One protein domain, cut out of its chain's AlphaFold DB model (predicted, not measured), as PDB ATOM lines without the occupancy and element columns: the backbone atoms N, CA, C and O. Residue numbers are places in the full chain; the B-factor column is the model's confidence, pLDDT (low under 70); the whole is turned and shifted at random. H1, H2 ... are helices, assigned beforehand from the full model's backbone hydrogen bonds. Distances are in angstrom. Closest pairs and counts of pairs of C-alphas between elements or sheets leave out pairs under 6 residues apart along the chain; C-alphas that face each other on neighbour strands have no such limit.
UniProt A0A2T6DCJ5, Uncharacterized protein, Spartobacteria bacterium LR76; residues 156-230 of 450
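What this domain is: This is residues 156 to 230 of the 450 residues of an uncharacterized protein of Spartobacteria bacterium LR76 (UniProt A0A2T6DCJ5). Two long helices, H1 and H3, lie side by side and run the same way, and the short helix H2 packs slantwise on both of them near the beginning of H3. Residues 176 to 187 fold back from the end of H1 to H2, and the last turns of H3, residues 223 to 230, stick out and lengthen the rod. The printed part has 75 residues with three named helices, H1, H2 and H3 in chain order, and no named strand: all helix. It is only just loose, close to compact, with a radius of gyration of the C-alphas of 13.9 A and spans of 51 by 17 by 16 A.

Where its parts are: Find C-alpha 156 at (17.539, -16.064, -4.687); from there H1, residues 156 to 175, runs 28.8 A. H2, residues 188 to 197, begins at C-alpha 188, at (11.039, 3.528, -9.459). H3, residues 201 to 230, runs 43.9 A and ends at C-alpha 230, at (36.792, 29.808, -17.910).

How they stand to each other: Look first at Val 162 and Ala 203, the closest C-alphas of H1 and H3, 5.8 A apart: the helices touch at a shallow tilt of 6 degrees, the same way, H3 with residues 202 to 214 alone. H1 and H2 form a helical hairpin and touch at a steep tilt of 44 degrees, opposite ways; their closest C-alphas, Leu 165 and Arg 189, are 6.2 A apart. H2 touches residues 203 to 207 of H3 alone, at a steep tilt of 48 degrees, opposite ways; the closest C-alphas, Ala 197 and Lys 204, are 4.3 A apart. In H1, H2 and H3 every O i to N i+4 pair is within hydrogen-bond range.

The domain as a whole: The C-alphas farthest apart, Thr 156 and Phe 230, are 51.5 A apart. The printed part has no cut; the link from H1 to H2 is long, that from H2 to H3 tight. The mean pLDDT of the printed part is 93.7, and no printed residue is under 70.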
ATOM      1  N   THR A 156      17.321 -15.850  -3.246       90.56
ATOM      2  CA  THR A 156      17.539 -16.064  -4.687       90.56
ATOM      3  C   THR A 156      16.707 -15.098  -5.521       90.56
ATOM      4  O   THR A 156      17.204 -14.518  -6.489       90.56
ATOM      5  N   TYR A 157      15.446 -14.887  -5.135       90.50
ATOM      6  CA  TYR A 157      14.575 -13.928  -5.807       90.50
ATOM      7  C   TYR A 157      15.140 -12.507  -5.755       90.50
ATOM      8  O   TYR A 157      15.279 -11.864  -6.798       90.50
ATOM      9  N   VAL A 158      15.508 -12.032  -4.561       89.81
ATOM     10  CA  VAL A 158      16.069 -10.688  -4.380       89.81
ATOM     11  C   VAL A 158      17.390 -10.550  -5.133       89.81
ATOM     12  O   VAL A 158      17.575  -9.563  -5.835       89.81
ATOM     13  N   ALA A 159      18.280 -11.544  -5.080       88.94
ATOM     14  CA  ALA A 159      19.526 -11.531  -5.848       88.94
ATOM     15  C   ALA A 159      19.275 -11.416  -7.365       88.94
ATOM     16  O   ALA A 159      19.955 -10.650  -8.054       88.94
ATOM     17  N   GLY A 160      18.262 -12.119  -7.884       90.44
ATOM     18  CA  GLY A 160      17.826 -12.007  -9.278       90.44
ATOM     19  C   GLY A 160      17.327 -10.604  -9.637       90.44
ATOM     20  O   GLY A 160      17.774 -10.034 -10.635       90.44
ATOM     21  N   GLN A 161      16.459 -10.022  -8.803       91.00
ATOM     22  CA  GLN A 161      15.951  -8.655  -8.984       91.00
ATOM     23  C   GLN A 161      17.079  -7.618  -8.938       91.00
ATOM     24  O   GLN A 161      17.195  -6.791  -9.842       91.00
ATOM     25  N   VAL A 162      17.963  -7.715  -7.942       92.75
ATOM     26  CA  VAL A 162      19.145  -6.857  -7.776       92.75
ATOM     27  C   VAL A 162      20.011  -6.878  -9.031       92.75
ATOM     28  O   VAL A 162      20.398  -5.822  -9.529       92.75
ATOM     29  N   ARG A 163      20.272  -8.063  -9.598       91.75
ATOM     30  CA  ARG A 163      21.074  -8.194 -10.820       91.75
ATOM     31  C   ARG A 163      20.420  -7.508 -12.020       91.75
ATOM     32  O   ARG A 163      21.104  -6.805 -12.763       91.75
ATOM     33  N   VAL A 164      19.125  -7.736 -12.231       93.25
ATOM     34  CA  VAL A 164      18.399  -7.216 -13.401       93.25
ATOM     35  C   VAL A 164      18.243  -5.699 -13.319       93.25
ATOM     36  O   VAL A 164      18.669  -4.998 -14.238       93.25
ATOM     37  N   LEU A 165      17.702  -5.192 -12.211       94.62
ATOM     38  CA  LEU A 165      17.490  -3.757 -12.017       94.62
ATOM     39  C   LEU A 165      18.823  -3.005 -11.976       94.62
ATOM     40  O   LEU A 165      18.962  -1.961 -12.607       94.62
ATOM     41  N   GLY A 166      19.832  -3.570 -11.305       93.56
ATOM     42  CA  GLY A 166      21.171  -2.993 -11.237       93.56
ATOM     43  C   GLY A 166      21.851  -2.857 -12.590       93.56
ATOM     44  O   GLY A 166      22.431  -1.812 -12.881       93.56
ATOM     45  N   GLY A 167      21.766  -3.890 -13.432       93.38
ATOM     46  CA  GLY A 167      22.327  -3.851 -14.783       93.38
ATOM     47  C   GLY A 167      21.658  -2.794 -15.665       93.38
ATOM     48  O   GLY A 167      22.350  -2.062 -16.373       93.38
ATOM     49  N   GLN A 168      20.330  -2.681 -15.584       95.62
ATOM     50  CA  GLN A 168      19.564  -1.671 -16.318       95.62
ATOM     51  C   GLN A 168      19.913  -0.255 -15.854       95.62
ATOM     52  O   GLN A 168      20.337   0.558 -16.669       95.62
ATOM     53  N   LEU A 169      19.836   0.017 -14.546       97.19
ATOM     54  CA  LEU A 169      20.144   1.335 -13.985       97.19
ATOM     55  C   LEU A 169      21.581   1.761 -14.276       97.19
ATOM     56  O   LEU A 169      21.813   2.896 -14.674       97.19
ATOM     57  N   ARG A 170      22.555   0.851 -14.150       95.06
ATOM     58  CA  ARG A 170      23.952   1.156 -14.488       95.06
ATOM     59  C   ARG A 170      24.104   1.566 -15.952       95.06
ATOM     60  O   ARG A 170      24.832   2.509 -16.245       95.06
ATOM     61  N   SER A 171      23.435   0.856 -16.859       94.44
ATOM     62  CA  SER A 171      23.440   1.194 -18.283       94.44
ATOM     63  C   SER A 171      22.801   2.560 -18.534       94.44
ATOM     64  O   SER A 171      23.359   3.348 -19.293       94.44
ATOM     65  N   ASP A 172      21.668   2.853 -17.900       95.81
ATOM     66  CA  ASP A 172      20.936   4.106 -18.103       95.81
ATOM     67  C   ASP A 172      21.714   5.309 -17.550       95.81
ATOM     68  O   ASP A 172      21.896   6.289 -18.269       95.81
ATOM     69  N   ILE A 173      22.284   5.189 -16.344       95.88
ATOM     70  CA  ILE A 173      23.155   6.206 -15.727       95.88
ATOM     71  C   ILE A 173      24.323   6.569 -16.654       95.88
ATOM     72  O   ILE A 173      24.619   7.741 -16.848       95.88
ATOM     73  N   VAL A 174      25.000   5.570 -17.231       92.25
ATOM     74  CA  VAL A 174      26.181   5.800 -18.083       92.25
ATOM     75  C   VAL A 174      25.806   6.363 -19.457       92.25
ATOM     76  O   VAL A 174      26.611   7.061 -20.071       92.25
ATOM     77  N   ARG A 175      24.608   6.054 -19.968       94.25
ATOM     78  CA  ARG A 175      24.131   6.556 -21.267       94.25
ATOM     79  C   ARG A 175      23.498   7.939 -21.186       94.25
ATOM     80  O   ARG A 175      23.385   8.588 -22.225       94.25
ATOM     81  N   ALA A 176      23.067   8.370 -20.003       95.38
ATOM     82  CA  ALA A 176      22.508   9.695 -19.797       95.38
ATOM     83  C   ALA A 176      23.530  10.764 -20.209       95.38
ATOM     84  O   ALA A 176      24.641  10.828 -19.687       95.38
ATOM     85  N   ASN A 177      23.154  11.595 -21.180       91.00
ATOM     86  CA  ASN A 177      23.986  12.687 -21.662       91.00
ATOM     87  C   ASN A 177      23.099  13.908 -21.962       91.00
ATOM     88  O   ASN A 177      22.435  13.919 -23.003       91.00
ATOM     89  N   PRO A 178      23.052  14.918 -21.074       93.38
ATOM     90  CA  PRO A 178      23.834  15.052 -19.835       93.38
ATOM     91  C   PRO A 178      23.426  14.041 -18.746       93.38
ATOM     92  O   PRO A 178      22.305  13.536 -18.763       93.38
ATOM     93  N   THR A 179      24.306  13.762 -17.779       94.25
ATOM     94  CA  THR A 179      23.998  12.861 -16.644       94.25
ATOM     95  C   THR A 179      22.816  13.407 -15.848       94.25
ATOM     96  O   THR A 179      21.924  12.655 -15.468       94.25
ATOM     97  N   SER A 180      22.763  14.730 -15.679       93.81
ATOM     98  CA  SER A 180      21.667  15.450 -15.019       93.81
ATOM     99  C   SER A 180      20.283  15.270 -15.663       93.81
ATOM    100  O   SER A 180      19.282  15.620 -15.044       93.81
ATOM    101  N   SER A 181      20.192  14.702 -16.874       94.81
ATOM    102  CA  SER A 181      18.906  14.353 -17.503       94.81
ATOM    103  C   SER A 181      18.238  13.111 -16.902       94.81
ATOM    104  O   SER A 181      17.051  12.883 -17.141       94.81
ATOM    105  N   PHE A 182      18.979  12.310 -16.136       94.81
ATOM    106  CA  PHE A 182      18.486  11.098 -15.497       94.81
ATOM    107  C   PHE A 182      18.441  11.289 -13.982       94.81
ATOM    108  O   PHE A 182      19.484  11.401 -13.354       94.81
ATOM    109  N   ASP A 183      17.251  11.283 -13.383       94.50
ATOM    110  CA  ASP A 183      17.111  11.380 -11.928       94.50
ATOM    111  C   ASP A 183      17.085   9.989 -11.282       94.50
ATOM    112  O   ASP A 183      16.051   9.322 -11.210       94.50
ATOM    113  N   LEU A 184      18.249   9.554 -10.792       96.31
ATOM    114  CA  LEU A 184      18.399   8.256 -10.136       96.31
ATOM    115  C   LEU A 184      17.495   8.107  -8.904       96.31
ATOM    116  O   LEU A 184      16.981   7.020  -8.653       96.31
ATOM    117  N   HIS A 185      17.324   9.164  -8.108       93.44
ATOM    118  CA  HIS A 185      16.694   9.052  -6.790       93.44
ATOM    119  C   HIS A 185      15.171   8.971  -6.856       93.44
ATOM    120  O   HIS A 185      14.548   8.529  -5.891       93.44
ATOM    121  N   THR A 186      14.581   9.358  -7.986       94.56
ATOM    122  CA  THR A 186      13.144   9.221  -8.243       94.56
ATOM    123  C   THR A 186      12.809   8.059  -9.179       94.56
ATOM    124  O   THR A 186      11.631   7.726  -9.323       94.56
ATOM    125  N   ASP A 187      13.808   7.387  -9.769       96.38
ATOM    126  CA  ASP A 187      13.582   6.216 -10.619       96.38
ATOM    127  C   ASP A 187      12.936   5.072  -9.805       96.38
ATOM    128  O   ASP A 187      13.532   4.586  -8.833       96.38
ATOM    129  N   PRO A 188      11.745   4.573 -10.200       94.75
ATOM    130  CA  PRO A 188      11.039   3.528  -9.459       94.75
ATOM    131  C   PRO A 188      11.859   2.250  -9.245       94.75
ATOM    132  O   PRO A 188      11.676   1.551  -8.246       94.75
ATOM    133  N   ARG A 189      12.782   1.928 -10.160       95.25
ATOM    134  CA  ARG A 189      13.659   0.752 -10.049       95.25
ATOM    135  C   ARG A 189      14.697   0.954  -8.954       95.25
ATOM    136  O   ARG A 189      15.014   0.005  -8.239       95.25
ATOM    137  N   PHE A 190      15.222   2.169  -8.815       96.88
ATOM    138  CA  PHE A 190      16.173   2.498  -7.759       96.88
ATOM    139  C   PHE A 190      15.489   2.544  -6.391       96.88
ATOM    140  O   PHE A 190      16.014   1.961  -5.445       96.88
ATOM    141  N   VAL A 191      14.280   3.113  -6.307       95.19
ATOM    142  CA  VAL A 191      13.443   3.060  -5.092       95.19
ATOM    143  C   VAL A 191      13.187   1.607  -4.675       95.19
ATOM    144  O   VAL A 191      13.439   1.235  -3.532       95.19
ATOM    145  N   GLY A 192      12.819   0.734  -5.620       92.00
ATOM    146  CA  GLY A 192      12.655  -0.694  -5.335       92.00
ATOM    147  C   GLY A 192      13.936  -1.372  -4.823       92.00
ATOM    148  O   GLY A 192      13.879  -2.226  -3.936       92.00
ATOM    149  N   LEU A 193      15.113  -0.991  -5.333       95.19
ATOM    150  CA  LEU A 193      16.400  -1.466  -4.807       95.19
ATOM    151  C   LEU A 193      16.686  -0.949  -3.391       95.19
ATOM    152  O   LEU A 193      17.262  -1.694  -2.592       95.19
ATOM    153  N   GLN A 194      16.282   0.280  -3.061       95.12
ATOM    154  CA  GLN A 194      16.400   0.831  -1.707       95.12
ATOM    155  C   GLN A 194      15.522   0.069  -0.712       95.12
ATOM    156  O   GLN A 194      16.006  -0.298   0.359       95.12
ATOM    157  N   ASP A 195      14.287  -0.258  -1.089       91.56
ATOM    158  CA  ASP A 195      13.395  -1.072  -0.256       91.56
ATOM    159  C   ASP A 195      14.001  -2.460   0.007       91.56
ATOM    160  O   ASP A 195      14.033  -2.951   1.140       91.56
ATOM    161  N   MET A 196      14.579  -3.085  -1.025       91.25
ATOM    162  CA  MET A 196      15.275  -4.369  -0.892       91.25
ATOM    163  C   MET A 196      16.545  -4.277  -0.027       91.25
ATOM    164  O   MET A 196      16.882  -5.234   0.677       91.25
ATOM    165  N   ALA A 197      17.241  -3.137  -0.026       93.31
ATOM    166  CA  ALA A 197      18.458  -2.924   0.761       93.31
ATOM    167  C   ALA A 197      18.236  -2.999   2.281       93.31
ATOM    168  O   ALA A 197      19.200  -3.223   3.018       93.31
ATOM    169  N   ALA A 198      16.991  -2.885   2.756       89.00
ATOM    170  CA  ALA A 198      16.648  -3.087   4.164       89.00
ATOM    171  C   ALA A 198      16.898  -4.529   4.640       89.00
ATOM    172  O   ALA A 198      17.181  -4.753   5.816       89.00
ATOM    173  N   THR A 199      16.805  -5.510   3.737       85.56
ATOM    174  CA  THR A 199      16.886  -6.944   4.074       85.56
ATOM    175  C   THR A 199      17.946  -7.707   3.281       85.56
ATOM    176  O   THR A 199      18.213  -8.868   3.584       85.56
ATOM    177  N   SER A 200      18.591  -7.072   2.296       88.94
ATOM    178  CA  SER A 200      19.595  -7.698   1.433       88.94
ATOM    179  C   SER A 200      20.909  -6.919   1.406       88.94
ATOM    180  O   SER A 200      20.973  -5.762   0.982       88.94
ATOM    181  N   ALA A 201      21.997  -7.595   1.790       90.19
ATOM    182  CA  ALA A 201      23.346  -7.038   1.725       90.19
ATOM    183  C   ALA A 201      23.786  -6.736   0.281       90.19
ATOM    184  O   ALA A 201      24.422  -5.711   0.038       90.19
ATOM    185  N   SER A 202      23.408  -7.584  -0.684       88.62
ATOM    186  CA  SER A 202      23.713  -7.365  -2.103       88.62
ATOM    187  C   SER A 202      22.966  -6.160  -2.670       88.62
ATOM    188  O   SER A 202      23.559  -5.371  -3.401       88.62
ATOM    189  N   ALA A 203      21.693  -5.969  -2.297       93.00
ATOM    190  CA  ALA A 203      20.939  -4.775  -2.677       93.00
ATOM    191  C   ALA A 203      21.565  -3.509  -2.071       93.00
ATOM    192  O   ALA A 203      21.790  -2.535  -2.784       93.00
ATOM    193  N   LYS A 204      21.940  -3.546  -0.786       94.94
ATOM    194  CA  LYS A 204      22.602  -2.424  -0.103       94.94
ATOM    195  C   LYS A 204      23.929  -2.032  -0.758       94.94
ATOM    196  O   LYS A 204      24.191  -0.843  -0.935       94.94
ATOM    197  N   ALA A 205      24.756  -3.015  -1.118       93.56
ATOM    198  CA  ALA A 205      26.017  -2.774  -1.814       93.56
ATOM    199  C   ALA A 205      25.790  -2.131  -3.191       93.56
ATOM    200  O   ALA A 205      26.443  -1.142  -3.515       93.56
ATOM    201  N   LEU A 206      24.824  -2.641  -3.960       94.88
ATOM    202  CA  LEU A 206      24.502  -2.112  -5.283       94.88
ATOM    203  C   LEU A 206      23.909  -0.696  -5.225       94.88
ATOM    204  O   LEU A 206      24.311   0.149  -6.015       94.88
ATOM    205  N   VAL A 207      22.977  -0.416  -4.306       96.50
ATOM    206  CA  VAL A 207      22.410   0.937  -4.120       96.50
ATOM    207  C   VAL A 207      23.529   1.943  -3.871       96.50
ATOM    208  O   VAL A 207      23.568   2.988  -4.513       96.50
ATOM    209  N   LYS A 208      24.474   1.598  -2.987       96.56
ATOM    210  CA  LYS A 208      25.649   2.428  -2.716       96.56
ATOM    211  C   LYS A 208      26.495   2.636  -3.979       96.56
ATOM    212  O   LYS A 208      26.823   3.773  -4.294       96.56
ATOM    213  N   GLU A 209      26.811   1.566  -4.707       95.69
ATOM    214  CA  GLU A 209      27.609   1.632  -5.940       95.69
ATOM    215  C   GLU A 209      26.950   2.512  -7.018       95.69
ATOM    216  O   GLU A 209      27.626   3.322  -7.658       95.69
ATOM    217  N   LEU A 210      25.636   2.373  -7.223       96.81
ATOM    218  CA  LEU A 210      24.883   3.156  -8.204       96.81
ATOM    219  C   LEU A 210      24.861   4.641  -7.832       96.81
ATOM    220  O   LEU A 210      25.163   5.465  -8.695       96.81
ATOM    221  N   SER A 211      24.594   4.980  -6.563       97.06
ATOM    222  CA  SER A 211      24.669   6.366  -6.082       97.06
ATOM    223  C   SER A 211      26.064   6.957  -6.266       97.06
ATOM    224  O   SER A 211      26.208   8.036  -6.830       97.06
ATOM    225  N   GLU A 212      27.114   6.235  -5.862       95.56
ATOM    226  CA  GLU A 212      28.497   6.707  -6.000       95.56
ATOM    227  C   GLU A 212      28.885   6.928  -7.469       95.56
ATOM    228  O   GLU A 212      29.568   7.907  -7.791       95.56
ATOM    229  N   THR A 213      28.437   6.042  -8.362       94.94
ATOM    230  CA  THR A 213      28.657   6.161  -9.808       94.94
ATOM    231  C   THR A 213      27.934   7.379 -10.376       94.94
ATOM    232  O   THR A 213      28.548   8.172 -11.092       94.94
ATOM    233  N   TYR A 214      26.658   7.554 -10.035       96.88
ATOM    234  CA  TYR A 214      25.840   8.679 -10.480       96.88
ATOM    235  C   TYR A 214      26.398  10.020  -9.987       96.88
ATOM    236  O   TYR A 214      26.681  10.904 -10.797       96.88
ATOM    237  N   ASP A 215      26.700  10.136  -8.691       95.38
ATOM    238  CA  ASP A 215      27.295  11.341  -8.109       95.38
ATOM    239  C   ASP A 215      28.649  11.669  -8.747       95.38
ATOM    240  O   ASP A 215      28.993  12.836  -8.947       95.38
ATOM    241  N   LYS A 216      29.457  10.646  -9.059       95.00
ATOM    242  CA  LYS A 216      30.737  10.834  -9.750       95.00
ATOM    243  C   LYS A 216      30.532  11.414 -11.146       95.00
ATOM    244  O   LYS A 216      31.265  12.328 -11.518       95.00
ATOM    245  N   LEU A 217      29.560  10.915 -11.904       95.31
ATOM    246  CA  LEU A 217      29.258  11.422 -13.242       95.31
ATOM    247  C   LEU A 217      28.693  12.850 -13.202       95.31
ATOM    248  O   LEU A 217      29.166  13.698 -13.957       95.31
ATOM    249  N   LEU A 218      27.811  13.170 -12.248       95.94
ATOM    250  CA  LEU A 218      27.342  14.544 -12.023       95.94
ATOM    251  C   LEU A 218      28.487  15.508 -11.684       95.94
ATOM    252  O   LEU A 218      28.523  16.642 -12.175       95.94
ATOM    253  N   ARG A 219      29.456  15.068 -10.865       95.75
ATOM    254  CA  ARG A 219      30.668  15.856 -10.597       95.75
ATOM    255  C   ARG A 219      31.491  16.058 -11.867       95.75
ATOM    256  O   ARG A 219      31.939  17.176 -12.100       95.75
ATOM    257  N   VAL A 220      31.681  15.023 -12.690       95.62
ATOM    258  CA  VAL A 220      32.394  15.135 -13.978       95.62
ATOM    259  C   VAL A 220      31.722  16.164 -14.889       95.62
ATOM    260  O   VAL A 220      32.410  17.065 -15.368       95.62
ATOM    261  N   GLU A 221      30.405  16.076 -15.076       95.25
ATOM    262  CA  GLU A 221      29.618  17.032 -15.867       95.25
ATOM    263  C   GLU A 221      29.788  18.464 -15.338       95.25
ATOM    264  O   GLU A 221      30.135  19.379 -16.086       95.25
ATOM    265  N   SER A 222      29.641  18.648 -14.023       95.75
ATOM    266  CA  SER A 222      29.785  19.955 -13.373       95.75
ATOM    267  C   SER A 222      31.191  20.542 -13.543       95.75
ATOM    268  O   SER A 222      31.330  21.735 -13.813       95.75
ATOM    269  N   ARG A 223      32.243  19.720 -13.409       96.25
ATOM    270  CA  ARG A 223      33.635  20.149 -13.626       96.25
ATOM    271  C   ARG A 223      33.865  20.568 -15.075       96.25
ATOM    272  O   ARG A 223      34.463  21.613 -15.305       96.25
ATOM    273  N   GLN A 224      33.370  19.796 -16.043       93.56
ATOM    274  CA  GLN A 224      33.504  20.126 -17.465       93.56
ATOM    275  C   GLN A 224      32.812  21.446 -17.813       93.56
ATOM    276  O   GLN A 224      33.413  22.282 -18.485       93.56
ATOM    277  N   ALA A 225      31.593  21.660 -17.315       93.06
ATOM    278  CA  ALA A 225      30.859  22.903 -17.531       93.06
ATOM    279  C   ALA A 225      31.588  24.121 -16.932       93.06
ATOM    280  O   ALA A 225      31.687  25.157 -17.588       93.06
ATOM    281  N   LEU A 226      32.142  23.991 -15.720       93.88
ATOM    282  CA  LEU A 226      32.938  25.054 -15.096       93.88
ATOM    283  C   LEU A 226      34.248  25.316 -15.843       93.88
ATOM    284  O   LEU A 226      34.598  26.463 -16.069       93.88
ATOM    285  N   LEU A 227      34.973  24.276 -16.257       92.44
ATOM    286  CA  LEU A 227      36.205  24.458 -17.026       92.44
ATOM    287  C   LEU A 227      35.942  25.180 -18.353       92.44
ATOM    288  O   LEU A 227      36.661  26.118 -18.684       92.44
ATOM    289  N   ALA A 228      34.874  24.806 -19.059       90.56
ATOM    290  CA  ALA A 228      34.488  25.455 -20.307       90.56
ATOM    291  C   ALA A 228      34.103  26.934 -20.120       90.56
ATOM    292  O   ALA A 228      34.350  27.747 -21.011       90.56
ATOM    293  N   SER A 229      33.524  27.316 -18.974       89.62
ATOM    294  CA  SER A 229      33.176  28.720 -18.734       89.62
ATOM    295  C   SER A 229      34.408  29.609 -18.540       89.62
ATOM    296  O   SER A 229      34.369  30.769 -18.947       89.62
ATOM    297  N   PHE A 230      35.522  29.076 -18.023       88.06
ATOM    298  CA  PHE A 230      36.792  29.808 -17.910       88.06
ATOM    299  C   PHE A 230      37.509  30.032 -19.244       88.06
ATOM    300  O   PHE A 230      38.293  30.976 -19.355       88.06
TER     301      PHE A 230